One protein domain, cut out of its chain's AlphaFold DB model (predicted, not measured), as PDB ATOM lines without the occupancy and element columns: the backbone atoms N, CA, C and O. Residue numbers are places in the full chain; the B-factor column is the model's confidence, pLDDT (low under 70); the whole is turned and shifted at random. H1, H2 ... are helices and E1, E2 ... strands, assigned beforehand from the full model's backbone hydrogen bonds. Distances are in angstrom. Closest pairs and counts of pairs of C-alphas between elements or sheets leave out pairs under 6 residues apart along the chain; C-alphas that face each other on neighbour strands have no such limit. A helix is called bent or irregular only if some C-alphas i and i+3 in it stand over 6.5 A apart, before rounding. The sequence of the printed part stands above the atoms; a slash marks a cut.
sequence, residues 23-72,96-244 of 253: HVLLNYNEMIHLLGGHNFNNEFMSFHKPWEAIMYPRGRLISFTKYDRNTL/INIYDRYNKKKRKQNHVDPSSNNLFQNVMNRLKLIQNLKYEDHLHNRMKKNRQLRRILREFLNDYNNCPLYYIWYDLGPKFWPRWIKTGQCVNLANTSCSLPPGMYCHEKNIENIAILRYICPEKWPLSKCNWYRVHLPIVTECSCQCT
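Overview. This is residues 23 to 72 and 96 to 244 of the 253 residues of an uncharacterized protein of Schistosoma mansoni (UniProt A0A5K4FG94). A long two-stranded ribbon, E4 and E5, runs beside a small sheet of three strands, and a long helical hairpin, H5 and H6, reaches out from one end, its tip at residues 137 to 144 sticking out. H1 sits near the other end of the ribbon, H2 covers part of the small sheet, and H4 lies off to one side beyond H2. The printed part has 199 residues, with six named helices and five named strands in the order H1 H2 E1 H3 H4 H5 H6 E2 E3 E4 E5. Both sheets, ordered E1 - E2 - E3 and E4 - E5, are antiparallel, and the class is mixed. The whole is loose, with a radius of gyration of the C-alphas of 23.3 A and spans of 85 by 40 by 30 A.

Arrangement. H1, residues 28 to 35, comes closest to E4, residues 200 to 216, at the C-alphas of Leu 35 and Leu 213, 6.4 A apart. H2, residues 51 to 55, is on the sheet of E1, residues 60 to 62, E2, residues 165 to 171, and E3, residues 180 to 186, at a height over the sheet of 7.9 A. It lies only just over E2, with 3 of its C-alphas, and the closest C-alphas are those of Ala 53 and Trp 169, 5.4 A. H3, residues 66 to 72, touches no helix and is not on this sheet. H4, residues 96 to 106, is close to H2 but not clearly touching; the closest C-alphas are those of Met 55 and Tyr 99, 7.1 A. H5, residues 114 to 135, only grazes the sheet with residues 114 to 119. It touches H6, residues 139 to 160, in a hairpin at a shallow tilt of 25 degrees, opposite ways, closest at the C-alphas of Arg 126 and Phe 156, 5.6 A. Within hydrogen-bond range are N 62 and O 165 of E1 and E2, 2.8 A, and N 168 and O 183 of the hairpin E2 and E3, 3.0 A. In the hairpin of E4 and E5, residues 227 to 243, N 210 and O 233 are 2.9 A apart. The closest C-alphas of E3 and E5 are those of Gly 184 and Val 236, 4.6 A. Every O i to N i+4 pair is within range in H1, H2, H4 and H5; H3 has 2 of 3 and H6 16 of 18.

Along the chain. H1 begins at C-alpha 28, (66.645, 44.769, 127.723). H5 is 31.5 A from first to last C-alpha and H6 30.0 A; H6 is irregular, with C-alphas 140 and 143 8.4 A apart. E4 is 40.7 A long and bends by 70 degrees at residue 213; E5 is 42.6 A long, bends by 81 degrees at residue 240 and ends at C-alpha 243, (28.725, 64.057, 141.354).

Size, cuts and confidence. The C-alphas of His 140 and Pro 222, the two farthest apart, are 86.8 A from each other. Residues 73 to 95 are not printed, and C-alphas 72 and 96 stand 27.8 A apart across the cut. The links H1 to H2 and E3 to E4 are long. The mean pLDDT of the printed part is 82.0; residues 63 to 72, 96 to 117 and 136 to 140 are under 70.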
ATOM      1  N   HIS A  23      61.935  35.846 118.909       91.11
ATOM      2  CA  HIS A  23      63.086  36.483 118.245       91.11
ATOM      3  C   HIS A  23      62.879  37.973 117.916       91.11
ATOM      4  O   HIS A  23      63.825  38.659 117.550       91.11
ATOM      5  N   VAL A  24      61.641  38.463 117.998       91.22
ATOM      6  CA  VAL A  24      61.292  39.877 117.802       91.22
ATOM      7  C   VAL A  24      61.509  40.692 119.085       91.22
ATOM      8  O   VAL A  24      61.548  41.926 119.061       91.22
ATOM      9  N   LEU A  25      61.622  40.018 120.231       92.14
ATOM     10  CA  LEU A  25      61.916  40.672 121.492       92.14
ATOM     11  C   LEU A  25      63.371  41.152 121.476       92.14
ATOM     12  O   LEU A  25      64.300  40.346 121.449       92.14
ATOM     13  N   LEU A  26      63.554  42.472 121.498       92.65
ATOM     14  CA  LEU A  26      64.876  43.084 121.590       92.65
ATOM     15  C   LEU A  26      65.482  42.834 122.976       92.65
ATOM     16  O   LEU A  26      64.788  42.462 123.931       92.65
ATOM     17  N   ASN A  27      66.785  43.077 123.116       93.60
ATOM     18  CA  ASN A  27      67.416  42.964 124.423       93.60
ATOM     19  C   ASN A  27      66.901  44.053 125.386       93.60
ATOM     20  O   ASN A  27      66.302  45.053 124.992       93.60
ATOM     21  N   TYR A  28      67.141  43.863 126.684       91.51
ATOM     22  CA  TYR A  28      66.645  44.769 127.723       91.51
ATOM     23  C   TYR A  28      67.009  46.243 127.476       91.51
ATOM     24  O   TYR A  28      66.154  47.119 127.605       91.51
ATOM     25  N   ASN A  29      68.264  46.520 127.112       94.44
ATOM     26  CA  ASN A  29      68.744  47.885 126.912       94.44
ATOM     27  C   ASN A  29      68.085  48.526 125.686       94.44
ATOM     28  O   ASN A  29      67.683  49.687 125.745       94.44
ATOM     29  N   GLU A  30      67.926  47.765 124.605       95.32
ATOM     30  CA  GLU A  30      67.243  48.207 123.386       95.32
ATOM     31  C   GLU A  30      65.769  48.510 123.646       95.32
ATOM     32  O   GLU A  30      65.270  49.548 123.216       95.32
ATOM     33  N   MET A  31      65.081  47.656 124.407       95.72
ATOM     34  CA  MET A  31      63.685  47.886 124.772       95.72
ATOM     35  C   MET A  31      63.522  49.121 125.671       95.72
ATOM     36  O   MET A  31      62.621  49.929 125.437       95.72
ATOM     37  N   ILE A  32      64.407  49.325 126.658       94.71
ATOM     38  CA  ILE A  32      64.427  50.550 127.479       94.71
ATOM     39  C   ILE A  32      64.660  51.784 126.605       94.71
ATOM     40  O   ILE A  32      63.971  52.792 126.765       94.71
ATOM     41  N   HIS A  33      65.620  51.718 125.682       95.92
ATOM     42  CA  HIS A  33      65.917  52.817 124.771       95.92
ATOM     43  C   HIS A  33      64.715  53.130 123.869       95.92
ATOM     44  O   HIS A  33      64.334  54.290 123.715       95.92
ATOM     45  N   LEU A  34      64.059  52.095 123.337       96.37
ATOM     46  CA  LEU A  34      62.875  52.237 122.502       96.37
ATOM     47  C   LEU A  34      61.690  52.827 123.272       96.37
ATOM     48  O   LEU A  34      60.986  53.683 122.737       96.37
ATOM     49  N   LEU A  35      61.481  52.427 124.527       96.03
ATOM     50  CA  LEU A  35      60.475  53.024 125.407       96.03
ATOM     51  C   LEU A  35      60.825  54.481 125.769       96.03
ATOM     52  O   LEU A  35      59.937  55.322 125.898       96.03
ATOM     53  N   GLY A  36      62.117  54.784 125.880       94.01
ATOM     54  CA  GLY A  36      62.653  56.005 126.465       94.01
ATOM     55  C   GLY A  36      62.832  55.813 127.968       94.01
ATOM     56  O   GLY A  36      61.856  55.653 128.691       94.01
ATOM     57  N   GLY A  37      64.074  55.843 128.458       90.31
ATOM     58  CA  GLY A  37      64.386  55.457 129.843       90.31
ATOM     59  C   GLY A  37      63.612  56.215 130.931       90.31
ATOM     60  O   GLY A  37      63.334  55.642 131.978       90.31
ATOM     61  N   HIS A  38      63.203  57.461 130.673       92.02
ATOM     62  CA  HIS A  38      62.380  58.263 131.590       92.02
ATOM     63  C   HIS A  38      60.921  57.790 131.689       92.02
ATOM     64  O   HIS A  38      60.257  58.073 132.681       92.02
ATOM     65  N   ASN A  39      60.420  57.070 130.684       94.00
ATOM     66  CA  ASN A  39      59.055  56.548 130.671       94.00
ATOM     67  C   ASN A  39      58.911  55.275 131.508       94.00
ATOM     68  O   ASN A  39      57.793  54.893 131.843       94.00
ATOM     69  N   PHE A  40      60.015  54.606 131.853       94.27
ATOM     70  CA  PHE A  40      59.961  53.398 132.661       94.27
ATOM     71  C   PHE A  40      59.792  53.739 134.149       94.27
ATOM     72  O   PHE A  40      60.744  54.134 134.823       94.27
ATOM     73  N   ASN A  41      58.574  53.565 134.667       91.26
ATOM     74  CA  ASN A  41      58.242  53.812 136.071       91.26
ATOM     75  C   ASN A  41      58.030  52.494 136.839       91.26
ATOM     76  O   ASN A  41      57.025  51.811 136.645       91.26
ATOM     77  N   ASN A  42      58.937  52.176 137.770       91.24
ATOM     78  CA  ASN A  42      58.892  50.960 138.597       91.24
ATOM     79  C   ASN A  42      57.665  50.853 139.516       91.24
ATOM     80  O   ASN A  42      57.384  49.769 140.026       91.24
ATOM     81  N   GLU A  43      56.968  51.959 139.781       89.87
ATOM     82  CA  GLU A  43      55.739  51.954 140.574       89.87
ATOM     83  C   GLU A  43      54.577  51.320 139.807       89.87
ATOM     84  O   GLU A  43      53.781  50.579 140.391       89.87
ATOM     85  N   PHE A  44      54.518  51.570 138.495       92.80
ATOM     86  CA  PHE A  44      53.414  51.155 137.634       92.80
ATOM     87  C   PHE A  44      53.780  50.075 136.619       92.80
ATOM     88  O   PHE A  44      52.896  49.508 135.982       92.80
ATOM     89  N   MET A  45      55.065  49.770 136.458       94.49
ATOM     90  CA  MET A  45      55.556  48.858 135.434       94.49
ATOM     91  C   MET A  45      56.535  47.844 136.009       94.49
ATOM     92  O   MET A  45      57.384  48.159 136.842       94.49
ATOM     93  N   SER A  46      56.459  46.611 135.518       93.50
ATOM     94  CA  SER A  46      57.439  45.579 135.829       93.50
ATOM     95  C   SER A  46      57.644  44.614 134.667       93.50
ATOM     96  O   SER A  46      56.725  44.277 133.920       93.50
ATOM     97  N   PHE A  47      58.879  44.138 134.516       89.99
ATOM     98  CA  PHE A  47      59.221  43.129 133.509       89.99
ATOM     99  C   PHE A  47      58.712  41.745 133.907       89.99
ATOM    100  O   PHE A  47      58.159  41.009 133.093       89.99
ATOM    101  N   HIS A  48      58.890  41.409 135.181       90.30
ATOM    102  CA  HIS A  48      58.505  40.130 135.761       90.30
ATOM    103  C   HIS A  48      57.299  40.324 136.667       90.30
ATOM    104  O   HIS A  48      57.017  41.436 137.103       90.30
ATOM    105  N   LYS A  49      56.625  39.226 137.011       92.58
ATOM    106  CA  LYS A  49      55.507  39.262 137.952       92.58
ATOM    107  C   LYS A  49      55.965  39.850 139.296       92.58
ATOM    108  O   LYS A  49      56.773  39.206 139.973       92.58
ATOM    109  N   PRO A  50      55.473  41.035 139.705       91.63
ATOM    110  CA  PRO A  50      55.904  41.643 140.952       91.63
ATOM    111  C   PRO A  50      55.314  40.889 142.146       91.63
ATOM    112  O   PRO A  50      54.253  40.268 142.058       91.63
ATOM    113  N   TRP A  51      55.990  40.968 143.295       87.05
ATOM    114  CA  TRP A  51      55.550  40.301 144.526       87.05
ATOM    115  C   TRP A  51      54.138  40.742 144.954       87.05
ATOM    116  O   TRP A  51      53.363  39.931 145.456       87.05
ATOM    117  N   GLU A  52      53.774  42.001 144.695       85.70
ATOM    118  CA  GLU A  52      52.441  42.553 144.958       85.70
ATOM    119  C   GLU A  52      51.355  41.803 144.178       85.70
ATOM    120  O   GLU A  52      50.342  41.427 144.761       85.70
ATOM    121  N   ALA A  53      51.592  41.502 142.895       87.57
ATOM    122  CA  ALA A  53      50.678  40.722 142.055       87.57
ATOM    123  C   ALA A  53      50.538  39.264 142.519       87.57
ATOM    124  O   ALA A  53      49.550  38.596 142.221       87.57
ATOM    125  N   ILE A  54      51.547  38.742 143.220       86.98
ATOM    126  CA  ILE A  54      51.511  37.403 143.814       86.98
ATOM    127  C   ILE A  54      50.654  37.440 145.080       86.98
ATOM    128  O   ILE A  54      49.686  36.693 145.181       86.98
ATOM    129  N   MET A  55      50.963  38.338 146.017       82.82
ATOM    130  CA  MET A  55      50.283  38.429 147.317       82.82
ATOM    131  C   MET A  55      48.826  38.893 147.189       82.82
ATOM    132  O   MET A  55      47.939  38.406 147.898       82.82
ATOM    133  N   TYR A  56      48.571  39.795 146.244       86.46
ATOM    134  CA  TYR A  56      47.286  40.439 146.013       86.46
ATOM    135  C   TYR A  56      46.869  40.254 144.545       86.46
ATOM    136  O   TYR A  56      46.816  41.218 143.786       86.46
ATOM    137  N   PRO A  57      46.544  39.019 144.113       84.83
ATOM    138  CA  PRO A  57      46.272  38.718 142.703       84.83
ATOM    139  C   PRO A  57      45.000  39.385 142.185       84.83
ATOM    140  O   PRO A  57      44.829  39.550 140.985       84.83
ATOM    141  N   ARG A  58      44.091  39.754 143.092       81.97
ATOM    142  CA  ARG A  58      42.906  40.533 142.749       81.97
ATOM    143  C   ARG A  58      43.139  42.028 142.879       81.97
ATOM    144  O   ARG A  58      42.215  42.741 142.537       81.97
ATOM    145  N   GLY A  59      44.298  42.475 143.361       84.13
ATOM    146  CA  GLY A  59      44.595  43.844 143.780       84.13
ATOM    147  C   GLY A  59      44.500  44.067 145.293       84.13
ATOM    148  O   GLY A  59      44.151  43.157 146.056       84.13
ATOM    149  N   ARG A  60      44.863  45.278 145.719       81.25
ATOM    150  CA  ARG A  60      44.873  45.738 147.113       81.25
ATOM    151  C   ARG A  60      44.365  47.178 147.194       81.25
ATOM    152  O   ARG A  60      44.761  48.026 146.397       81.25
ATOM    153  N   LEU A  61      43.534  47.461 148.190       77.25
ATOM    154  CA  LEU A  61      43.130  48.808 148.562       77.25
ATOM    155  C   LEU A  61      44.305  49.537 149.207       77.25
ATOM    156  O   LEU A  61      44.944  49.039 150.137       77.25
ATOM    157  N   ILE A  62      44.565  50.751 148.750       71.71
ATOM    158  CA  ILE A  62      45.390  51.706 149.472       71.71
ATOM    159  C   ILE A  62      44.430  52.714 150.092       71.71
ATOM    160  O   ILE A  62      43.806  53.521 149.404       71.71
ATOM    161  N   SER A  63      44.268  52.636 151.412       54.29
ATOM    162  CA  SER A  63      43.576  53.684 152.150       54.29
ATOM    163  C   SER A  63      44.608  54.736 152.520       54.29
ATOM    164  O   SER A  63      45.333  54.580 153.496       54.29
ATOM    165  N   PHE A  64      44.700  55.804 151.731       49.99
ATOM    166  CA  PHE A  64      45.384  57.002 152.192       49.99
ATOM    167  C   PHE A  64      44.467  57.663 153.218       49.99
ATOM    168  O   PHE A  64      43.528  58.379 152.870       49.99
ATOM    169  N   THR A  65      44.696  57.420 154.504       47.00
ATOM    170  CA  THR A  65      44.246  58.409 155.484       47.00
ATOM    171  C   THR A  65      45.123  59.655 155.319       47.00
ATOM    172  O   THR A  65      46.281  59.565 154.909       47.00
ATOM    173  N   LYS A  66      44.611  60.848 155.645       43.39
ATOM    174  CA  LYS A  66      45.431  62.078 155.641       43.39
ATOM    175  C   LYS A  66      46.683  61.942 156.536       43.39
ATOM    176  O   LYS A  66      47.688  62.586 156.271       43.39
ATOM    177  N   TYR A  67      46.626  61.072 157.549       38.09
ATOM    178  CA  TYR A  67      47.744  60.712 158.427       38.09
ATOM    179  C   TYR A  67      48.780  59.801 157.733       38.09
ATOM    180  O   TYR A  67      49.984  59.948 157.936       38.09
ATOM    181  N   ASP A  68      48.333  58.914 156.839       41.20
ATOM    182  CA  ASP A  68      49.211  58.047 156.044       41.20
ATOM    183  C   ASP A  68      50.001  58.808 154.976       41.20
ATOM    184  O   ASP A  68      51.103  58.395 154.636       41.20
ATOM    185  N   ARG A  69      49.491  59.942 154.473       39.23
ATOM    186  CA  ARG A  69      50.213  60.751 153.473       39.23
ATOM    187  C   ARG A  69      51.559  61.251 154.019       39.23
ATOM    188  O   ARG A  69      52.592  61.006 153.406       39.23
ATOM    189  N   ASN A  70      51.559  61.807 155.232       38.17
ATOM    190  CA  ASN A  70      52.783  62.258 155.903       38.17
ATOM    191  C   ASN A  70      53.702  61.078 156.270       38.17
ATOM    192  O   ASN A  70      54.925  61.166 156.164       38.17
ATOM    193  N   THR A  71      53.127  59.946 156.686       40.35
ATOM    194  CA  THR A  71      53.904  58.760 157.084       40.35
ATOM    195  C   THR A  71      54.555  58.090 155.872       40.35
ATOM    196  O   THR A  71      55.706  57.665 155.949       40.35
ATOM    197  N   LEU A  72      53.877  58.055 154.723       40.13
ATOM    198  CA  LEU A  72      54.420  57.538 153.472       40.13
ATOM    199  C   LEU A  72      55.486  58.469 152.892       40.13
ATOM    200  O   LEU A  72      56.504  57.971 152.429       40.13
ATOM    201  N   ILE A  96      57.611  31.670 146.870       57.09
ATOM    202  CA  ILE A  96      56.613  30.715 146.351       57.09
ATOM    203  C   ILE A  96      56.090  29.812 147.479       57.09
ATOM    204  O   ILE A  96      54.883  29.689 147.654       57.09
ATOM    205  N   ASN A  97      56.967  29.274 148.329       63.67
ATOM    206  CA  ASN A  97      56.554  28.416 149.449       63.67
ATOM    207  C   ASN A  97      55.735  29.177 150.510       63.67
ATOM    208  O   ASN A  97      54.762  28.651 151.061       63.67
ATOM    209  N   ILE A  98      56.107  30.429 150.803       62.93
ATOM    210  CA  ILE A  98      55.326  31.324 151.673       62.93
ATOM    211  C   ILE A  98      53.949  31.589 151.050       62.93
ATOM    212  O   ILE A  98      52.940  31.581 151.761       62.93
ATOM    213  N   TYR A  99      53.899  31.772 149.729       54.54
ATOM    214  CA  TYR A  99      52.672  32.007 148.981       54.54
ATOM    215  C   TYR A  99      51.737  30.791 148.974       54.54
ATOM    216  O   TYR A  99      50.554  30.940 149.280       54.54
ATOM    217  N   ASP A 100      52.249  29.585 148.733       65.60
ATOM    218  CA  ASP A 100      51.454  28.354 148.790       65.60
ATOM    219  C   ASP A 100      50.879  28.132 150.191       65.60
ATOM    220  O   ASP A 100      49.696  27.812 150.352       65.60
ATOM    221  N   ARG A 101      51.677  28.402 151.233       68.86
ATOM    222  CA  ARG A 101      51.226  28.351 152.630       68.86
ATOM    223  C   ARG A 101      50.135  29.388 152.923       68.86
ATOM    224  O   ARG A 101      49.174  29.074 153.630       68.86
ATOM    225  N   TYR A 102      50.256  30.600 152.376       53.16
ATOM    226  CA  TYR A 102      49.246  31.657 152.487       53.16
ATOM    227  C   TYR A 102      47.951  31.292 151.751       53.16
ATOM    228  O   TYR A 102      46.881  31.340 152.356       53.16
ATOM    229  N   ASN A 103      48.020  30.847 150.494       52.96
ATOM    230  CA  ASN A 103      46.852  30.419 149.718       52.96
ATOM    231  C   ASN A 103      46.117  29.243 150.375       52.96
ATOM    232  O   ASN A 103      44.882  29.218 150.402       52.96
ATOM    233  N   LYS A 104      46.858  28.299 150.968       61.35
ATOM    234  CA  LYS A 104      46.288  27.168 151.714       61.35
ATOM    235  C   LYS A 104      45.543  27.624 152.977       61.35
ATOM    236  O   LYS A 104      44.500  27.057 153.292       61.35
ATOM    237  N   LYS A 105      46.013  28.682 153.656       54.64
ATOM    238  CA  LYS A 105      45.271  29.358 154.742       54.64
ATOM    239  C   LYS A 105      44.070  30.163 154.219       54.64
ATOM    240  O   LYS A 105      43.003  30.111 154.818       54.64
ATOM    241  N   LYS A 106      44.215  30.855 153.084       46.83
ATOM    242  CA  LYS A 106      43.200  31.739 152.483       46.83
ATOM    243  C   LYS A 106      41.965  30.997 151.974       46.83
ATOM    244  O   LYS A 106      40.865  31.511 152.109       46.83
ATOM    245  N   ARG A 107      42.112  29.768 151.465       49.57
ATOM    246  CA  ARG A 107      40.963  28.912 151.099       49.57
ATOM    247  C   ARG A 107      39.968  28.691 152.249       49.57
ATOM    248  O   ARG A 107      38.836  28.319 151.979       49.57
ATOM    249  N   LYS A 108      40.367  28.931 153.505       50.48
ATOM    250  CA  LYS A 108      39.507  28.786 154.686       50.48
ATOM    251  C   LYS A 108      38.869  30.095 155.179       50.48
ATOM    252  O   LYS A 108      38.022  30.021 156.060       50.48
ATOM    253  N   GLN A 109      39.244  31.276 154.667       37.86
ATOM    254  CA  GLN A 109      38.736  32.566 155.165       37.86
ATOM    255  C   GLN A 109      38.538  33.596 154.039       37.86
ATOM    256  O   GLN A 109      39.460  33.883 153.273       37.86
ATOM    257  N   ASN A 110      37.347  34.207 153.989       44.33
ATOM    258  CA  ASN A 110      37.022  35.379 153.165       44.33
ATOM    259  C   ASN A 110      37.839  36.591 153.642       44.33
ATOM    260  O   ASN A 110      37.384  37.392 154.454       44.33
ATOM    261  N   HIS A 111      39.087  36.694 153.193       43.93
ATOM    262  CA  HIS A 111      39.997  37.737 153.651       43.93
ATOM    263  C   HIS A 111      39.638  39.080 152.997       43.93
ATOM    264  O   HIS A 111      40.008  39.343 151.852       43.93
ATOM    265  N   VAL A 112      38.922  39.926 153.740       47.46
ATOM    266  CA  VAL A 112      38.814  41.367 153.477       47.46
ATOM    267  C   VAL A 112      40.219  41.978 153.593       47.46
ATOM    268  O   VAL A 112      41.018  41.556 154.434       47.46
ATOM    269  N   ASP A 113      40.566  42.916 152.717       53.81
ATOM    270  CA  ASP A 113      41.857  43.610 152.759       53.81
ATOM    271  C   ASP A 113      42.018  44.369 154.094       53.81
ATOM    272  O   ASP A 113      41.130  45.152 154.444       53.81
ATOM    273  N   PRO A 114      43.116  44.182 154.853       51.54
ATOM    274  CA  PRO A 114      43.364  44.926 156.088       51.54
ATOM    275  C   PRO A 114      43.249  46.452 155.941       51.54
ATOM    276  O   PRO A 114      42.799  47.116 156.870       51.54
ATOM    277  N   SER A 115      43.614  47.024 154.788       56.44
ATOM    278  CA  SER A 115      43.505  48.475 154.549       56.44
ATOM    279  C   SER A 115      42.054  48.942 154.381       56.44
ATOM    280  O   SER A 115      41.680  49.987 154.912       56.44
ATOM    281  N   SER A 116      41.225  48.148 153.695       55.06
ATOM    282  CA  SER A 116      39.769  48.329 153.633       55.06
ATOM    283  C   SER A 116      39.171  48.295 155.027       55.06
ATOM    284  O   SER A 116      38.365  49.153 155.387       55.06
ATOM    285  N   ASN A 117      39.632  47.324 155.823       59.69
ATOM    286  CA  ASN A 117      39.194  47.152 157.190       59.69
ATOM    287  C   ASN A 117      39.522  48.412 158.003       59.69
ATOM    288  O   ASN A 117      38.625  48.954 158.626       59.69
ATOM    289  N   ASN A 118      40.736  48.965 157.913       70.84
ATOM    290  CA  ASN A 118      41.105  50.185 158.643       70.84
ATOM    291  C   ASN A 118      40.206  51.389 158.319       70.84
ATOM    292  O   ASN A 118      39.740  52.055 159.241       70.84
ATOM    293  N   LEU A 119      39.930  51.665 157.037       72.32
ATOM    294  CA  LEU A 119      39.043  52.774 156.660       72.32
ATOM    295  C   LEU A 119      37.629  52.563 157.208       72.32
ATOM    296  O   LEU A 119      37.073  53.457 157.841       72.32
ATOM    297  N   PHE A 120      37.075  51.365 157.020       73.35
ATOM    298  CA  PHE A 120      35.753  51.020 157.531       73.35
ATOM    299  C   PHE A 120      35.690  51.100 159.065       73.35
ATOM    300  O   PHE A 120      34.752  51.674 159.616       73.35
ATOM    301  N   GLN A 121      36.714  50.606 159.768       75.28
ATOM    302  CA  GLN A 121      36.817  50.721 161.224       75.28
ATOM    303  C   GLN A 121      36.867  52.185 161.668       75.28
ATOM    304  O   GLN A 121      36.192  52.547 162.628       75.28
ATOM    305  N   ASN A 122      37.613  53.047 160.971       79.12
ATOM    306  CA  ASN A 122      37.683  54.471 161.298       79.12
ATOM    307  C   ASN A 122      36.312  55.151 161.171       79.12
ATOM    308  O   ASN A 122      35.880  55.830 162.109       79.12
ATOM    309  N   VAL A 123      35.590  54.885 160.075       81.37
ATOM    310  CA  VAL A 123      34.213  55.364 159.860       81.37
ATOM    311  C   VAL A 123      33.302  54.909 161.008       81.37
ATOM    312  O   VAL A 123      32.643  55.735 161.643       81.37
ATOM    313  N   MET A 124      33.312  53.615 161.339       81.34
ATOM    314  CA  MET A 124      32.448  53.044 162.380       81.34
ATOM    315  C   MET A 124      32.797  53.537 163.789       81.34
ATOM    316  O   MET A 124      31.906  53.817 164.592       81.34
ATOM    317  N   ASN A 125      34.083  53.692 164.099       82.10
ATOM    318  CA  ASN A 125      34.538  54.218 165.383       82.10
ATOM    319  C   ASN A 125      34.096  55.675 165.572       82.10
ATOM    320  O   ASN A 125      33.603  56.033 166.643       82.10
ATOM    321  N   ARG A 126      34.197  56.512 164.530       83.67
ATOM    322  CA  ARG A 126      33.738  57.909 164.589       83.67
ATOM    323  C   ARG A 126      32.219  58.013 164.707       83.67
ATOM    324  O   ARG A 126      31.742  58.840 165.483       83.67
ATOM    325  N   LEU A 127      31.465  57.141 164.033       84.44
ATOM    326  CA  LEU A 127      30.008  57.051 164.198       84.44
ATOM    327  C   LEU A 127      29.605  56.756 165.647       84.44
ATOM    328  O   LEU A 127      28.767  57.468 166.201       84.44
ATOM    329  N   LYS A 128      30.237  55.762 166.284       86.31
ATOM    330  CA  LYS A 128      29.990  55.428 167.698       86.31
ATOM    331  C   LYS A 128      30.287  56.609 168.625       86.31
ATOM    332  O   LYS A 128      29.489  56.921 169.502       86.31
ATOM    333  N   LEU A 129      31.399  57.315 168.402       84.51
ATOM    334  CA  LEU A 129      31.752  58.498 169.195       84.51
ATOM    335  C   LEU A 129      30.715  59.626 169.067       84.51
ATOM    336  O   LEU A 129      30.382  60.266 170.064       84.51
ATOM    337  N   ILE A 130      30.189  59.865 167.861       83.63
ATOM    338  CA  ILE A 130      29.126  60.856 167.628       83.63
ATOM    339  C   ILE A 130      27.848  60.472 168.380       83.63
ATOM    340  O   ILE A 130      27.223  61.340 168.986       83.63
ATOM    341  N   GLN A 131      27.465  59.192 168.352       83.43
ATOM    342  CA  GLN A 131      26.282  58.696 169.062       83.43
ATOM    343  C   GLN A 131      26.424  58.868 170.580       83.43
ATOM    344  O   GLN A 131      25.539  59.446 171.208       83.43
ATOM    345  N   ASN A 132      27.567  58.481 171.151       82.97
ATOM    346  CA  ASN A 132      27.821  58.609 172.588       82.97
ATOM    347  C   ASN A 132      27.775  60.075 173.057       82.97
ATOM    348  O   ASN A 132      27.167  60.382 174.078       82.97
ATOM    349  N   LEU A 133      28.350  61.005 172.283       80.35
ATOM    350  CA  LEU A 133      28.326  62.435 172.618       80.35
ATOM    351  C   LEU A 133      26.930  63.069 172.549       80.35
ATOM    352  O   LEU A 133      26.723  64.107 173.175       80.35
ATOM    353  N   LYS A 134      25.992  62.484 171.790       76.73
ATOM    354  CA  LYS A 134      24.593  62.938 171.756       76.73
ATOM    355  C   LYS A 134      23.789  62.462 172.968       76.73
ATOM    356  O   LYS A 134      22.842  63.146 173.332       76.73
ATOM    357  N   TYR A 135      24.136  61.315 173.551       70.46
ATOM    358  CA  TYR A 135      23.361  60.692 174.629       70.46
ATOM    359  C   TYR A 135      23.666  61.274 176.022       70.46
ATOM    360  O   TYR A 135      22.809  61.255 176.897       70.46
ATOM    361  N   GLU A 136      24.859  61.831 176.254       64.12
ATOM    362  CA  GLU A 136      25.204  62.366 177.577       64.12
ATOM    363  C   GLU A 136      24.692  63.805 177.834       64.12
ATOM    364  O   GLU A 136      25.339  64.780 177.428       64.12
ATOM    365  N   ASP A 137      23.631  63.949 178.634       63.75
ATOM    366  CA  ASP A 137      22.898  65.209 178.892       63.75
ATOM    367  C   ASP A 137      23.468  66.129 180.006       63.75
ATOM    368  O   ASP A 137      22.796  66.994 180.563       63.75
ATOM    369  N   HIS A 138      24.744  65.991 180.381       65.10
ATOM    370  CA  HIS A 138      25.314  66.845 181.437       65.10
ATOM    371  C   HIS A 138      25.548  68.298 180.967       65.10
ATOM    372  O   HIS A 138      26.504  68.587 180.235       65.10
ATOM    373  N   LEU A 139      24.715  69.226 181.459       64.13
ATOM    374  CA  LEU A 139      24.715  70.661 181.126       64.13
ATOM    375  C   LEU A 139      26.072  71.353 181.360       64.13
ATOM    376  O   LEU A 139      26.500  72.169 180.539       64.13
ATOM    377  N   HIS A 140      26.788  70.984 182.430       61.86
ATOM    378  CA  HIS A 140      27.992  71.687 182.906       61.86
ATOM    379  C   HIS A 140      29.205  71.612 181.953       61.86
ATOM    380  O   HIS A 140      30.205  72.285 182.160       61.86
ATOM    381  N   ASN A 141      29.129  70.843 180.861       73.14
ATOM    382  CA  ASN A 141      30.195  70.767 179.855       73.14
ATOM    383  C   ASN A 141      29.699  70.917 178.406       73.14
ATOM    384  O   ASN A 141      30.419  70.568 177.463       73.14
ATOM    385  N   ARG A 142      28.501  71.484 178.194       78.23
ATOM    386  CA  ARG A 142      27.867  71.595 176.865       78.23
ATOM    387  C   ARG A 142      28.762  72.266 175.816       78.23
ATOM    388  O   ARG A 142      28.864  71.779 174.693       78.23
ATOM    389  N   MET A 143      29.476  73.344 176.166       81.26
ATOM    390  CA  MET A 143      30.392  74.021 175.230       81.26
ATOM    391  C   MET A 143      31.571  73.134 174.803       81.26
ATOM    392  O   MET A 143      31.889  73.069 173.610       81.26
ATOM    393  N   LYS A 144      32.214  72.437 175.752       82.52
ATOM    394  CA  LYS A 144      33.338  71.522 175.488       82.52
ATOM    395  C   LYS A 144      32.877  70.323 174.652       82.52
ATOM    396  O   LYS A 144      33.515  70.012 173.646       82.52
ATOM    397  N   LYS A 145      31.718  69.744 174.988       80.91
ATOM    398  CA  LYS A 145      31.062  68.675 174.216       80.91
ATOM    399  C   LYS A 145      30.738  69.112 172.791       80.91
ATOM    400  O   LYS A 145      31.109  68.421 171.851       80.91
ATOM    401  N   ASN A 146      30.165  70.301 172.603       85.73
ATOM    402  CA  ASN A 146      29.869  70.840 171.273       85.73
ATOM    403  C   ASN A 146      31.134  71.027 170.420       85.73
ATOM    404  O   ASN A 146      31.119  70.749 169.221       85.73
ATOM    405  N   ARG A 147      32.248  71.481 171.014       88.23
ATOM    406  CA  ARG A 147      33.541  71.569 170.309       88.23
ATOM    407  C   ARG A 147      34.050  70.184 169.903       88.23
ATOM    408  O   ARG A 147      34.466  70.012 168.758       88.23
ATOM    409  N   GLN A 148      33.981  69.208 170.807       87.14
ATOM    410  CA  GLN A 148      34.390  67.830 170.536       87.14
ATOM    411  C   GLN A 148      33.519  67.175 169.459       87.14
ATOM    412  O   GLN A 148      34.057  66.608 168.513       87.14
ATOM    413  N   LEU A 149      32.196  67.317 169.543       87.82
ATOM    414  CA  LEU A 149      31.258  66.797 168.554       87.82
ATOM    415  C   LEU A 149      31.530  67.392 167.170       87.82
ATOM    416  O   LEU A 149      31.625  66.648 166.201       87.82
ATOM    417  N   ARG A 150      31.735  68.715 167.067       89.49
ATOM    418  CA  ARG A 150      32.109  69.352 165.792       89.49
ATOM    419  C   ARG A 150      33.420  68.806 165.233       89.49
ATOM    420  O   ARG A 150      33.526  68.628 164.023       89.49
ATOM    421  N   ARG A 151      34.414  68.542 166.087       90.28
ATOM    422  CA  ARG A 151      35.687  67.943 165.663       90.28
ATOM    423  C   ARG A 151      35.473  66.536 165.097       90.28
ATOM    424  O   ARG A 151      35.878  66.284 163.968       90.28
ATOM    425  N   ILE A 152      34.793  65.664 165.839       87.68
ATOM    426  CA  ILE A 152      34.551  64.274 165.423       87.68
ATOM    427  C   ILE A 152      33.643  64.219 164.192       87.68
ATOM    428  O   ILE A 152      33.868  63.396 163.316       87.68
ATOM    429  N   LEU A 153      32.666  65.121 164.067       88.61
ATOM    430  CA  LEU A 153      31.819  65.208 162.879       88.61
ATOM    431  C   LEU A 153      32.627  65.576 161.629       88.61
ATOM    432  O   LEU A 153      32.457  64.943 160.593       88.61
ATOM    433  N   ARG A 154      33.539  66.554 161.719       89.35
ATOM    434  CA  ARG A 154      34.450  66.887 160.607       89.35
ATOM    435  C   ARG A 154      35.327  65.698 160.231       89.35
ATOM    436  O   ARG A 154      35.508  65.416 159.056       89.35
ATOM    437  N   GLU A 155      35.857  64.997 161.226       87.51
ATOM    438  CA  GLU A 155      36.639  63.781 161.014       87.51
ATOM    439  C   GLU A 155      35.798  62.676 160.358       87.51
ATOM    440  O   GLU A 155      36.249  62.057 159.400       87.51
ATOM    441  N   PHE A 156      34.572  62.437 160.819       86.77
ATOM    442  CA  PHE A 156      33.660  61.466 160.218       86.77
ATOM    443  C   PHE A 156      33.381  61.796 158.749       86.77
ATOM    444  O   PHE A 156      33.541  60.928 157.899       86.77
ATOM    445  N   LEU A 157      33.042  63.052 158.443       86.64
ATOM    446  CA  LEU A 157      32.807  63.497 157.067       86.64
ATOM    447  C   LEU A 157      34.055  63.329 156.192       86.64
ATOM    448  O   LEU A 157      33.942  62.916 155.045       86.64
ATOM    449  N   ASN A 158      35.247  63.591 156.732       86.76
ATOM    450  CA  ASN A 158      36.492  63.372 155.999       86.76
ATOM    451  C   ASN A 158      36.729  61.892 155.665       86.76
ATOM    452  O   ASN A 158      37.181  61.603 154.564       86.76
ATOM    453  N   ASP A 159      36.445  60.965 156.587       83.95
ATOM    454  CA  ASP A 159      36.571  59.526 156.306       83.95
ATOM    455  C   ASP A 159      35.489  59.036 155.349       83.95
ATOM    456  O   ASP A 159      35.764  58.201 154.496       83.95
ATOM    457  N   TYR A 160      34.268  59.551 155.496       83.85
ATOM    458  CA  TYR A 160      33.125  59.164 154.678       83.85
ATOM    459  C   TYR A 160      33.286  59.618 153.223       83.85
ATOM    460  O   TYR A 160      33.028  58.854 152.296       83.85
ATOM    461  N   ASN A 161      33.796  60.836 153.026       86.99
ATOM    462  CA  ASN A 161      34.098  61.384 151.706       86.99
ATOM    463  C   ASN A 161      35.420  60.844 151.127       86.99
ATOM    464  O   ASN A 161      35.778  61.190 149.998       86.99
ATOM    465  N   ASN A 162      36.181  60.047 151.888       86.42
ATOM    466  CA  ASN A 162      37.438  59.486 151.416       86.42
ATOM    467  C   ASN A 162      37.172  58.364 150.412       86.42
ATOM    468  O   ASN A 162      36.552  57.352 150.736       86.42
ATOM    469  N   CYS A 163      37.715  58.520 149.212       89.69
ATOM    470  CA  CYS A 163      37.584  57.543 148.147       89.69
ATOM    471  C   CYS A 163      38.862  56.716 148.039       89.69
ATOM    472  O   CYS A 163      39.878  57.234 147.569       89.69
ATOM    473  N   PRO A 164      38.855  55.448 148.481       86.68
ATOM    474  CA  PRO A 164      40.049  54.627 148.412       86.68
ATOM    475  C   PRO A 164      40.354  54.221 146.970       86.68
ATOM    476  O   PRO A 164      39.461  53.950 146.162       86.68
ATOM    477  N   LEU A 165      41.651  54.137 146.688       87.06
ATOM    478  CA  LEU A 165      42.183  53.685 145.413       87.06
ATOM    479  C   LEU A 165      42.591  52.219 145.528       87.06
ATOM    480  O   LEU A 165      43.294  51.813 146.456       87.06
ATOM    481  N   TYR A 166      42.151  51.421 144.573       86.62
ATOM    482  CA  TYR A 166      42.485  50.018 144.462       86.62
ATOM    483  C   TYR A 166      43.550  49.817 143.396       86.62
ATOM    484  O   TYR A 166      43.295  50.109 142.234       86.62
ATOM    485  N   TYR A 167      44.718  49.292 143.759       89.45
ATOM    486  CA  TYR A 167      45.725  48.935 142.766       89.45
ATOM    487  C   TYR A 167      45.697  47.451 142.454       89.45
ATOM    488  O   TYR A 167      45.724  46.608 143.353       89.45
ATOM    489  N   ILE A 168      45.729  47.134 141.168       90.19
ATOM    490  CA  ILE A 168      45.804  45.771 140.659       90.19
ATOM    491  C   ILE A 168      46.870  45.692 139.569       90.19
ATOM    492  O   ILE A 168      47.016  46.584 138.735       90.19
ATOM    493  N   TRP A 169      47.638  44.611 139.604       92.42
ATOM    494  CA  TRP A 169      48.628  44.297 138.587       92.42
ATOM    495  C   TRP A 169      48.020  43.377 137.538       92.42
ATOM    496  O   TRP A 169      47.469  42.328 137.875       92.42
ATOM    497  N   TYR A 170      48.189  43.744 136.277       92.50
ATOM    498  CA  TYR A 170      47.766  42.958 135.134       92.50
ATOM    499  C   TYR A 170      48.967  42.481 134.332       92.50
ATOM    500  O   TYR A 170      49.964  43.189 134.186       92.50
ATOM    501  N   ASP A 171      48.833  41.275 133.800       93.82
ATOM    502  CA  ASP A 171      49.727  40.723 132.798       93.82
ATOM    503  C   ASP A 171      49.138  41.015 131.414       93.82
ATOM    504  O   ASP A 171      48.107  40.447 131.052       93.82
ATOM    505  N   LEU A 172      49.772  41.910 130.655       91.97
ATOM    506  CA  LEU A 172      49.338  42.252 129.298       91.97
ATOM    507  C   LEU A 172      49.768  41.206 128.255       91.97
ATOM    508  O   LEU A 172      49.282  41.215 127.125       91.97
ATOM    509  N   GLY A 173      50.659  40.283 128.620       91.69
ATOM    510  CA  GLY A 173      51.186  39.258 127.729       91.69
ATOM    511  C   GLY A 173      52.427  39.690 126.935       91.69
ATOM    512  O   GLY A 173      52.941  40.796 127.095       91.69
ATOM    513  N   PRO A 174      52.947  38.800 126.073       92.08
ATOM    514  CA  PRO A 174      54.264  38.955 125.448       92.08
ATOM    515  C   PRO A 174      54.317  40.022 124.345       92.08
ATOM    516  O   PRO A 174      55.386  40.534 124.040       92.08
ATOM    517  N   LYS A 175      53.165  40.401 123.776       93.00
ATOM    518  CA  LYS A 175      53.064  41.497 122.799       93.00
ATOM    519  C   LYS A 175      53.251  42.878 123.426       93.00
ATOM    520  O   LYS A 175      53.299  43.859 122.694       93.00
ATOM    521  N   PHE A 176      53.321  42.972 124.750       94.56
ATOM    522  CA  PHE A 176      53.489  44.226 125.467       94.56
ATOM    523  C   PHE A 176      54.784  44.218 126.261       94.56
ATOM    524  O   PHE A 176      55.201  43.193 126.803       94.56
ATOM    525  N   TRP A 177      55.408  45.385 126.344       94.71
ATOM    526  CA  TRP A 177      56.628  45.562 127.103       94.71
ATOM    527  C   TRP A 177      56.647  46.937 127.782       94.71
ATOM    528  O   TRP A 177      56.518  47.950 127.095       94.71
ATOM    529  N   PRO A 178      56.829  47.023 129.109       95.06
ATOM    530  CA  PRO A 178      56.925  45.925 130.076       95.06
ATOM    531  C   PRO A 178      55.628  45.101 130.162       95.06
ATOM    532  O   PRO A 178      54.543  45.608 129.892       95.06
ATOM    533  N   ARG A 179      55.744  43.818 130.522       93.09
ATOM    534  CA  ARG A 179      54.618  42.868 130.503       93.09
ATOM    535  C   ARG A 179      53.602  43.115 131.622       93.09
ATOM    536  O   ARG A 179      52.406  42.917 131.419       93.09
ATOM    537  N   TRP A 180      54.073  43.514 132.803       94.78
ATOM    538  CA  TRP A 180      53.229  43.722 133.977       94.78
ATOM    539  C   TRP A 180      52.981  45.203 134.205       94.78
ATOM    540  O   TRP A 180      53.933  45.960 134.383       94.78
ATOM    541  N   ILE A 181      51.708  45.591 134.258       94.70
ATOM    542  CA  ILE A 181      51.281  46.975 134.478       94.70
ATOM    543  C   ILE A 181      50.358  47.040 135.692       94.70
ATOM    544  O   ILE A 181      49.430  46.241 135.827       94.70
ATOM    545  N   LYS A 182      50.624  47.983 136.592       93.10
ATOM    546  CA  LYS A 182      49.779  48.302 137.743       93.10
ATOM    547  C   LYS A 182      48.791  49.370 137.319       93.10
ATOM    548  O   LYS A 182      49.201  50.401 136.807       93.10
ATOM    549  N   THR A 183      47.509  49.156 137.564       90.47
ATOM    550  CA  THR A 183      46.486  50.181 137.348       90.47
ATOM    551  C   THR A 183      45.712  50.441 138.626       90.47
ATOM    552  O   THR A 183      45.577  49.550 139.471       90.47
ATOM    553  N   GLY A 184      45.241  51.674 138.763       90.75
ATOM    554  CA  GLY A 184      44.369  52.106 139.837       90.75
ATOM    555  C   GLY A 184      42.899  52.053 139.420       90.75
ATOM    556  O   GLY A 184      42.557  52.340 138.276       90.75
ATOM    557  N   GLN A 185      42.025  51.712 140.358       88.17
ATOM    558  CA  GLN A 185      40.577  51.776 140.202       88.17
ATOM    559  C   GLN A 185      39.949  52.391 141.451       88.17
ATOM    560  O   GLN A 185      40.258  51.992 142.576       88.17
ATOM    561  N   CYS A 186      39.040  53.341 141.261       90.51
ATOM    562  CA  CYS A 186      38.264  53.900 142.360       90.51
ATOM    563  C   CYS A 186      37.153  52.939 142.772       90.51
ATOM    564  O   CYS A 186      36.478  52.344 141.929       90.51
ATOM    565  N   VAL A 187      36.957  52.781 144.081       86.12
ATOM    566  CA  VAL A 187      35.880  51.947 144.619       86.12
ATOM    567  C   VAL A 187      35.062  52.711 145.648       86.12
ATOM    568  O   VAL A 187      35.583  53.523 146.410       86.12
ATOM    569  N   ASN A 188      33.768  52.407 145.693       84.56
ATOM    570  CA  ASN A 188      32.865  52.893 146.728       84.56
ATOM    571  C   ASN A 188      32.861  51.910 147.900       84.56
ATOM    572  O   ASN A 188      32.709  50.700 147.696       84.56
ATOM    573  N   LEU A 189      32.997  52.408 149.132       75.42
ATOM    574  CA  LEU A 189      32.846  51.573 150.325       75.42
ATOM    575  C   LEU A 189      31.442  50.968 150.344       75.42
ATOM    576  O   LEU A 189      30.468  51.700 150.259       75.42
ATOM    577  N   ALA A 190      31.341  49.639 150.424       75.22
ATOM    578  CA  ALA A 190      30.063  48.917 150.456       75.22
ATOM    579  C   ALA A 190      29.053  49.332 149.354       75.22
ATOM    580  O   ALA A 190      27.847  49.210 149.554       75.22
ATOM    581  N   ASN A 191      29.529  49.820 148.198       78.61
ATOM    582  CA  ASN A 191      28.699  50.385 147.123       78.61
ATOM    583  C   ASN A 191      27.790  51.559 147.555       78.61
ATOM    584  O   ASN A 191      26.763  51.805 146.925       78.61
ATOM    585  N   THR A 192      28.149  52.302 148.602       83.88
ATOM    586  CA  THR A 192      27.355  53.440 149.083       83.88
ATOM    587  C   THR A 192      27.853  54.773 148.530       83.88
ATOM    588  O   THR A 192      29.014  54.908 148.149       83.88
ATOM    589  N   SER A 193      26.971  55.779 148.539       89.09
ATOM    590  CA  SER A 193      27.335  57.179 148.278       89.09
ATOM    591  C   SER A 193      28.447  57.637 149.220       89.09
ATOM    592  O   SER A 193      28.377  57.365 150.415       89.09
ATOM    593  N   CYS A 194      29.416  58.393 148.710       90.20
ATOM    594  CA  CYS A 194      30.481  59.013 149.501       90.20
ATOM    595  C   CYS A 194      30.117  60.418 150.020       90.20
ATOM    596  O   CYS A 194      30.961  61.082 150.605       90.20
ATOM    597  N   SER A 195      28.880  60.896 149.820       89.26
ATOM    598  CA  SER A 195      28.379  62.182 150.347       89.26
ATOM    599  C   SER A 195      27.133  62.051 151.229       89.26
ATOM    600  O   SER A 195      26.393  61.067 151.123       89.26
ATOM    601  N   LEU A 196      26.880  63.086 152.047       84.69
ATOM    602  CA  LEU A 196      25.634  63.330 152.792       84.69
ATOM    603  C   LEU A 196      24.991  64.664 152.333       84.69
ATOM    604  O   LEU A 196      25.647  65.697 152.478       84.69
ATOM    605  N   PRO A 197      23.726  64.687 151.855       87.41
ATOM    606  CA  PRO A 197      22.870  63.533 151.553       87.41
ATOM    607  C   PRO A 197      23.473  62.635 150.453       87.41
ATOM    608  O   PRO A 197      24.432  63.039 149.783       87.41
ATOM    609  N   PRO A 198      22.957  61.404 150.275       88.20
ATOM    610  CA  PRO A 198      23.476  60.502 149.258       88.20
ATOM    611  C   PRO A 198      23.312  61.078 147.843       88.20
ATOM    612  O   PRO A 198      22.274  61.655 147.530       88.20
ATOM    613  N   GLY A 199      24.319  60.899 146.982       88.77
ATOM    614  CA  GLY A 199      24.259  61.345 145.582       88.77
ATOM    615  C   GLY A 199      25.603  61.449 144.856       88.77
ATOM    616  O   GLY A 199      25.627  61.483 143.628       88.77
ATOM    617  N   MET A 200      26.720  61.478 145.584       92.41
ATOM    618  CA  MET A 200      28.065  61.479 145.006       92.41
ATOM    619  C   MET A 200      28.725  60.111 145.167       92.41
ATOM    620  O   MET A 200      28.483  59.401 146.146       92.41
ATOM    621  N   TYR A 201      29.595  59.763 144.224       92.12
ATOM    622  CA  TYR A 201      30.318  58.494 144.210       92.12
ATOM    623  C   TYR A 201      31.804  58.718 143.935       92.12
ATOM    624  O   TYR A 201      32.227  59.769 143.444       92.12
ATOM    625  N   CYS A 202      32.610  57.731 144.303       91.95
ATOM    626  CA  CYS A 202      34.044  57.746 144.103       91.95
ATOM    627  C   CYS A 202      34.387  57.549 142.631       91.95
ATOM    628  O   CYS A 202      34.155  56.479 142.069       91.95
ATOM    629  N   HIS A 203      34.993  58.582 142.056       92.35
ATOM    630  CA  HIS A 203      35.450  58.629 140.675       92.35
ATOM    631  C   HIS A 203      36.929  58.993 140.596       92.35
ATOM    632  O   HIS A 203      37.525  59.483 141.565       92.35
ATOM    633  N   GLU A 204      37.517  58.736 139.431       91.86
ATOM    634  CA  GLU A 204      38.886  59.111 139.115       91.86
ATOM    635  C   GLU A 204      39.059  60.630 139.255       91.86
ATOM    636  O   GLU A 204      38.302  61.419 138.692       91.86
ATOM    637  N   LYS A 205      40.057  61.048 140.036       91.40
ATOM    638  CA  LYS A 205      40.427  62.458 140.197       91.40
ATOM    639  C   LYS A 205      41.645  62.799 139.354       91.40
ATOM    640  O   LYS A 205      41.590  63.725 138.553       91.40
ATOM    641  N   ASN A 206      42.722  62.035 139.539       91.64
ATOM    642  CA  ASN A 206      43.958  62.207 138.788       91.64
ATOM    643  C   ASN A 206      44.240  60.943 137.991       91.64
ATOM    644  O   ASN A 206      44.129  59.823 138.501       91.64
ATOM    645  N   ILE A 207      44.627  61.160 136.741       92.49
ATOM    646  CA  ILE A 207      45.016  60.126 135.798       92.49
ATOM    647  C   ILE A 207      46.377  60.526 135.240       92.49
ATOM    648  O   ILE A 207      46.541  61.632 134.726       92.49
ATOM    649  N   GLU A 208      47.343  59.624 135.332       90.95
ATOM    650  CA  GLU A 208      48.667  59.786 134.744       90.95
ATOM    651  C   GLU A 208      48.780  58.933 133.486       90.95
ATOM    652  O   GLU A 208      48.410  57.759 133.472       90.95
ATOM    653  N   ASN A 209      49.303  59.523 132.413       91.65
ATOM    654  CA  ASN A 209      49.542  58.799 131.173       91.65
ATOM    655  C   ASN A 209      50.937  58.191 131.200       91.65
ATOM    656  O   ASN A 209      51.937  58.905 131.121       91.65
ATOM    657  N   ILE A 210      50.998  56.868 131.249       92.96
ATOM    658  CA  ILE A 210      52.249  56.135 131.108       92.96
ATOM    659  C   ILE A 210      52.447  55.700 129.658       92.96
ATOM    660  O   ILE A 210      51.477  55.456 128.945       92.96
ATOM    661  N   ALA A 211      53.692  55.573 129.208       93.23
ATOM    662  CA  ALA A 211      53.993  54.955 127.921       93.23
ATOM    663  C   ALA A 211      54.384  53.489 128.124       93.23
ATOM    664  O   ALA A 211      55.134  53.159 129.037       93.23
ATOM    665  N   ILE A 212      53.907  52.616 127.246       94.94
ATOM    666  CA  ILE A 212      54.340  51.223 127.133       94.94
ATOM    667  C   ILE A 212      54.624  50.901 125.671       94.94
ATOM    668  O   ILE A 212      54.211  51.631 124.774       94.94
ATOM    669  N   LEU A 213      55.309  49.797 125.406       95.80
ATOM    670  CA  LEU A 213      55.497  49.280 124.060       95.80
ATOM    671  C   LEU A 213      54.475  48.182 123.769       95.80
ATOM    672  O   LEU A 213      54.210  47.322 124.607       95.80
ATOM    673  N   ARG A 214      53.945  48.186 122.549       94.95
ATOM    674  CA  ARG A 214      53.119  47.121 121.987       94.95
ATOM    675  C   ARG A 214      53.685  46.694 120.642       94.95
ATOM    676  O   ARG A 214      53.828  47.520 119.744       94.95
ATOM    677  N   TYR A 215      53.957  45.408 120.487       95.30
ATOM    678  CA  TYR A 215      54.283  44.824 119.201       95.30
ATOM    679  C   TYR A 215      53.008  44.635 118.385       95.30
ATOM    680  O   TYR A 215      52.065  43.980 118.833       95.30
ATOM    681  N   ILE A 216      52.978  45.218 117.193       94.43
ATOM    682  CA  ILE A 216      51.821  45.184 116.303       94.43
ATOM    683  C   ILE A 216      52.257  44.543 114.990       94.43
ATOM    684  O   ILE A 216      53.156  45.040 114.315       94.43
ATOM    685  N   CYS A 217      51.611  43.431 114.626       94.66
ATOM    686  CA  CYS A 217      51.879  42.730 113.372       94.66
ATOM    687  C   CYS A 217      50.603  42.109 112.773       94.66
ATOM    688  O   CYS A 217      50.401  40.897 112.859       94.66
ATOM    689  N   PRO A 218      49.716  42.916 112.169       94.76
ATOM    690  CA  PRO A 218      48.519  42.437 111.483       94.76
ATOM    691  C   PRO A 218      48.888  41.603 110.255       94.76
ATOM    692  O   PRO A 218      49.828  41.948 109.540       94.76
ATOM    693  N   GLU A 219      48.124  40.557 109.945       94.83
ATOM    694  CA  GLU A 219      48.361  39.704 108.766       94.83
ATOM    695  C   GLU A 219      48.337  40.471 107.439       94.83
ATOM    696  O   GLU A 219      49.076  40.148 106.512       94.83
ATOM    697  N   LYS A 220      47.536  41.537 107.365       94.09
ATOM    698  CA  LYS A 220      47.436  42.399 106.180       94.09
ATOM    699  C   LYS A 220      48.678  43.267 105.954       94.09
ATOM    700  O   LYS A 220      48.817  43.860 104.889       94.09
ATOM    701  N   TRP A 221      49.550  43.409 106.952       92.74
ATOM    702  CA  TRP A 221      50.758  44.221 106.826       92.74
ATOM    703  C   TRP A 221      51.925  43.384 106.304       92.74
ATOM    704  O   TRP A 221      52.068  42.226 106.714       92.74
ATOM    705  N   PRO A 222      52.802  43.957 105.459       94.67
ATOM    706  CA  PRO A 222      54.086  43.335 105.163       94.67
ATOM    707  C   PRO A 222      54.902  43.191 106.455       94.67
ATOM    708  O   PRO A 222      54.802  44.033 107.351       94.67
ATOM    709  N   LEU A 223      55.730  42.145 106.546       92.03
ATOM    710  CA  LEU A 223      56.529  41.858 107.748       92.03
ATOM    711  C   LEU A 223      57.449  43.024 108.146       92.03
ATOM    712  O   LEU A 223      57.675  43.239 109.330       92.03
ATOM    713  N   SER A 224      57.907  43.826 107.181       93.42
ATOM    714  CA  SER A 224      58.730  45.021 107.416       93.42
ATOM    715  C   SER A 224      58.029  46.124 108.214       93.42
ATOM    716  O   SER A 224      58.696  46.968 108.803       93.42
ATOM    717  N   LYS A 225      56.690  46.133 108.248       94.04
ATOM    718  CA  LYS A 225      55.903  47.068 109.066       94.04
ATOM    719  C   LYS A 225      55.587  46.520 110.455       94.04
ATOM    720  O   LYS A 225      54.989  47.232 111.252       94.04
ATOM    721  N   CYS A 226      55.944  45.274 110.754       94.90
ATOM    722  CA  CYS A 226      55.705  44.708 112.069       94.90
ATOM    723  C   CYS A 226      56.758  45.215 113.053       94.90
ATOM    724  O   CYS A 226      57.930  44.855 112.957       94.90
ATOM    725  N   ASN A 227      56.339  46.052 113.998       95.55
ATOM    726  CA  ASN A 227      57.258  46.728 114.903       95.55
ATOM    727  C   ASN A 227      56.651  46.928 116.298       95.55
ATOM    728  O   ASN A 227      55.460  46.719 116.537       95.55
ATOM    729  N   TRP A 228      57.509  47.338 117.222       96.25
ATOM    730  CA  TRP A 228      57.165  47.845 118.535       96.25
ATOM    731  C   TRP A 228      56.760  49.317 118.441       96.25
ATOM    732  O   TRP A 228      57.518  50.162 117.967       96.25
ATOM    733  N   TYR A 229      55.567  49.626 118.936       94.87
ATOM    734  CA  TYR A 229      55.000  50.970 118.957       94.87
ATOM    735  C   TYR A 229      54.773  51.425 120.392       94.87
ATOM    736  O   TYR A 229      54.342  50.636 121.233       94.87
ATOM    737  N   ARG A 230      55.016  52.708 120.667       94.72
ATOM    738  CA  ARG A 230      54.646  53.312 121.949       94.72
ATOM    739  C   ARG A 230      53.137  53.522 121.997       94.72
ATOM    740  O   ARG A 230      52.560  54.118 121.094       94.72
ATOM    741  N   VAL A 231      52.519  53.038 123.062       92.85
ATOM    742  CA  VAL A 231      51.102  53.205 123.370       92.85
ATOM    743  C   VAL A 231      51.009  53.864 124.735       92.85
ATOM    744  O   VAL A 231      51.681  53.444 125.675       92.85
ATOM    745  N   HIS A 232      50.183  54.899 124.843       92.37
ATOM    746  CA  HIS A 232      49.934  55.565 126.112       92.37
ATOM    747  C   HIS A 232      48.756  54.909 126.832       92.37
ATOM    748  O   HIS A 232      47.717  54.669 126.218       92.37
ATOM    749  N   LEU A 233      48.924  54.617 128.123       90.65
ATOM    750  CA  LEU A 233      47.873  54.089 128.986       90.65
ATOM    751  C   LEU A 233      47.553  55.073 130.114       90.65
ATOM    752  O   LEU A 233      48.474  55.480 130.828       90.65
ATOM    753  N   PRO A 234      46.270  55.407 130.321       92.31
ATOM    754  CA  PRO A 234      45.844  56.188 131.469       92.31
ATOM    755  C   PRO A 234      45.790  55.305 132.723       92.31
ATOM    756  O   PRO A 234      45.056  54.318 132.775       92.31
ATOM    757  N   ILE A 235      46.543  55.672 133.756       91.90
ATOM    758  CA  ILE A 235      46.506  55.038 135.074       91.90
ATOM    759  C   ILE A 235      45.894  56.003 136.076       91.90
ATOM    760  O   ILE A 235      46.351  57.130 136.228       91.90
ATOM    761  N   VAL A 236      44.882  55.541 136.805       91.90
ATOM    762  CA  VAL A 236      44.288  56.301 137.908       91.90
ATOM    763  C   VAL A 236      45.257  56.335 139.087       91.90
ATOM    764  O   VAL A 236      45.639  55.282 139.601       91.90
ATOM    765  N   THR A 237      45.618  57.534 139.542       90.67
ATOM    766  CA  THR A 237      46.539  57.740 140.673       90.67
ATOM    767  C   THR A 237      45.866  58.366 141.891       90.67
ATOM    768  O   THR A 237      46.359  58.228 143.011       90.67
ATOM    769  N   GLU A 238      44.700  58.996 141.716       91.37
ATOM    770  CA  GLU A 238      43.902  59.549 142.811       91.37
ATOM    771  C   GLU A 238      42.401  59.383 142.539       91.37
ATOM    772  O   GLU A 238      41.954  59.483 141.396       91.37
ATOM    773  N   CYS A 239      41.620  59.189 143.602       92.33
ATOM    774  CA  CYS A 239      40.160  59.142 143.571       92.33
ATOM    775  C   CYS A 239      39.562  60.284 144.392       92.33
ATOM    776  O   CYS A 239      40.151  60.738 145.373       92.33
ATOM    777  N   SER A 240      38.357  60.721 144.035       92.17
ATOM    778  CA  SER A 240      37.612  61.696 144.830       92.17
ATOM    779  C   SER A 240      36.111  61.483 144.753       92.17
ATOM    780  O   SER A 240      35.603  60.898 143.798       92.17
ATOM    781  N   CYS A 241      35.414  61.964 145.777       92.63
ATOM    782  CA  CYS A 241      33.965  61.952 145.813       92.63
ATOM    783  C   CYS A 241      33.436  63.043 144.879       92.63
ATOM    784  O   CYS A 241      33.696  64.225 145.108       92.63
ATOM    785  N   GLN A 242      32.723  62.653 143.822       92.66
ATOM    786  CA  GLN A 242      32.222  63.565 142.793       92.66
ATOM    787  C   GLN A 242      30.761  63.262 142.447       92.66
ATOM    788  O   GLN A 242      30.263  62.153 142.654       92.66
ATOM    789  N   CYS A 243      30.060  64.257 141.904       89.46
ATOM    790  CA  CYS A 243      28.725  64.057 141.354       89.46
ATOM    791  C   CYS A 243      28.807  63.195 140.090       89.46
ATOM    792  O   CYS A 243      29.625  63.459 139.210       89.46
ATOM    793  N   THR A 244      27.912  62.221 139.948       75.68
ATOM    794  CA  THR A 244      27.758  61.493 138.686       75.68
ATOM    795  C   THR A 244      27.208  62.451 137.631       75.68
ATOM    796  O   THR A 244      26.061  62.896 137.732       75.68
TER     797      THR A 244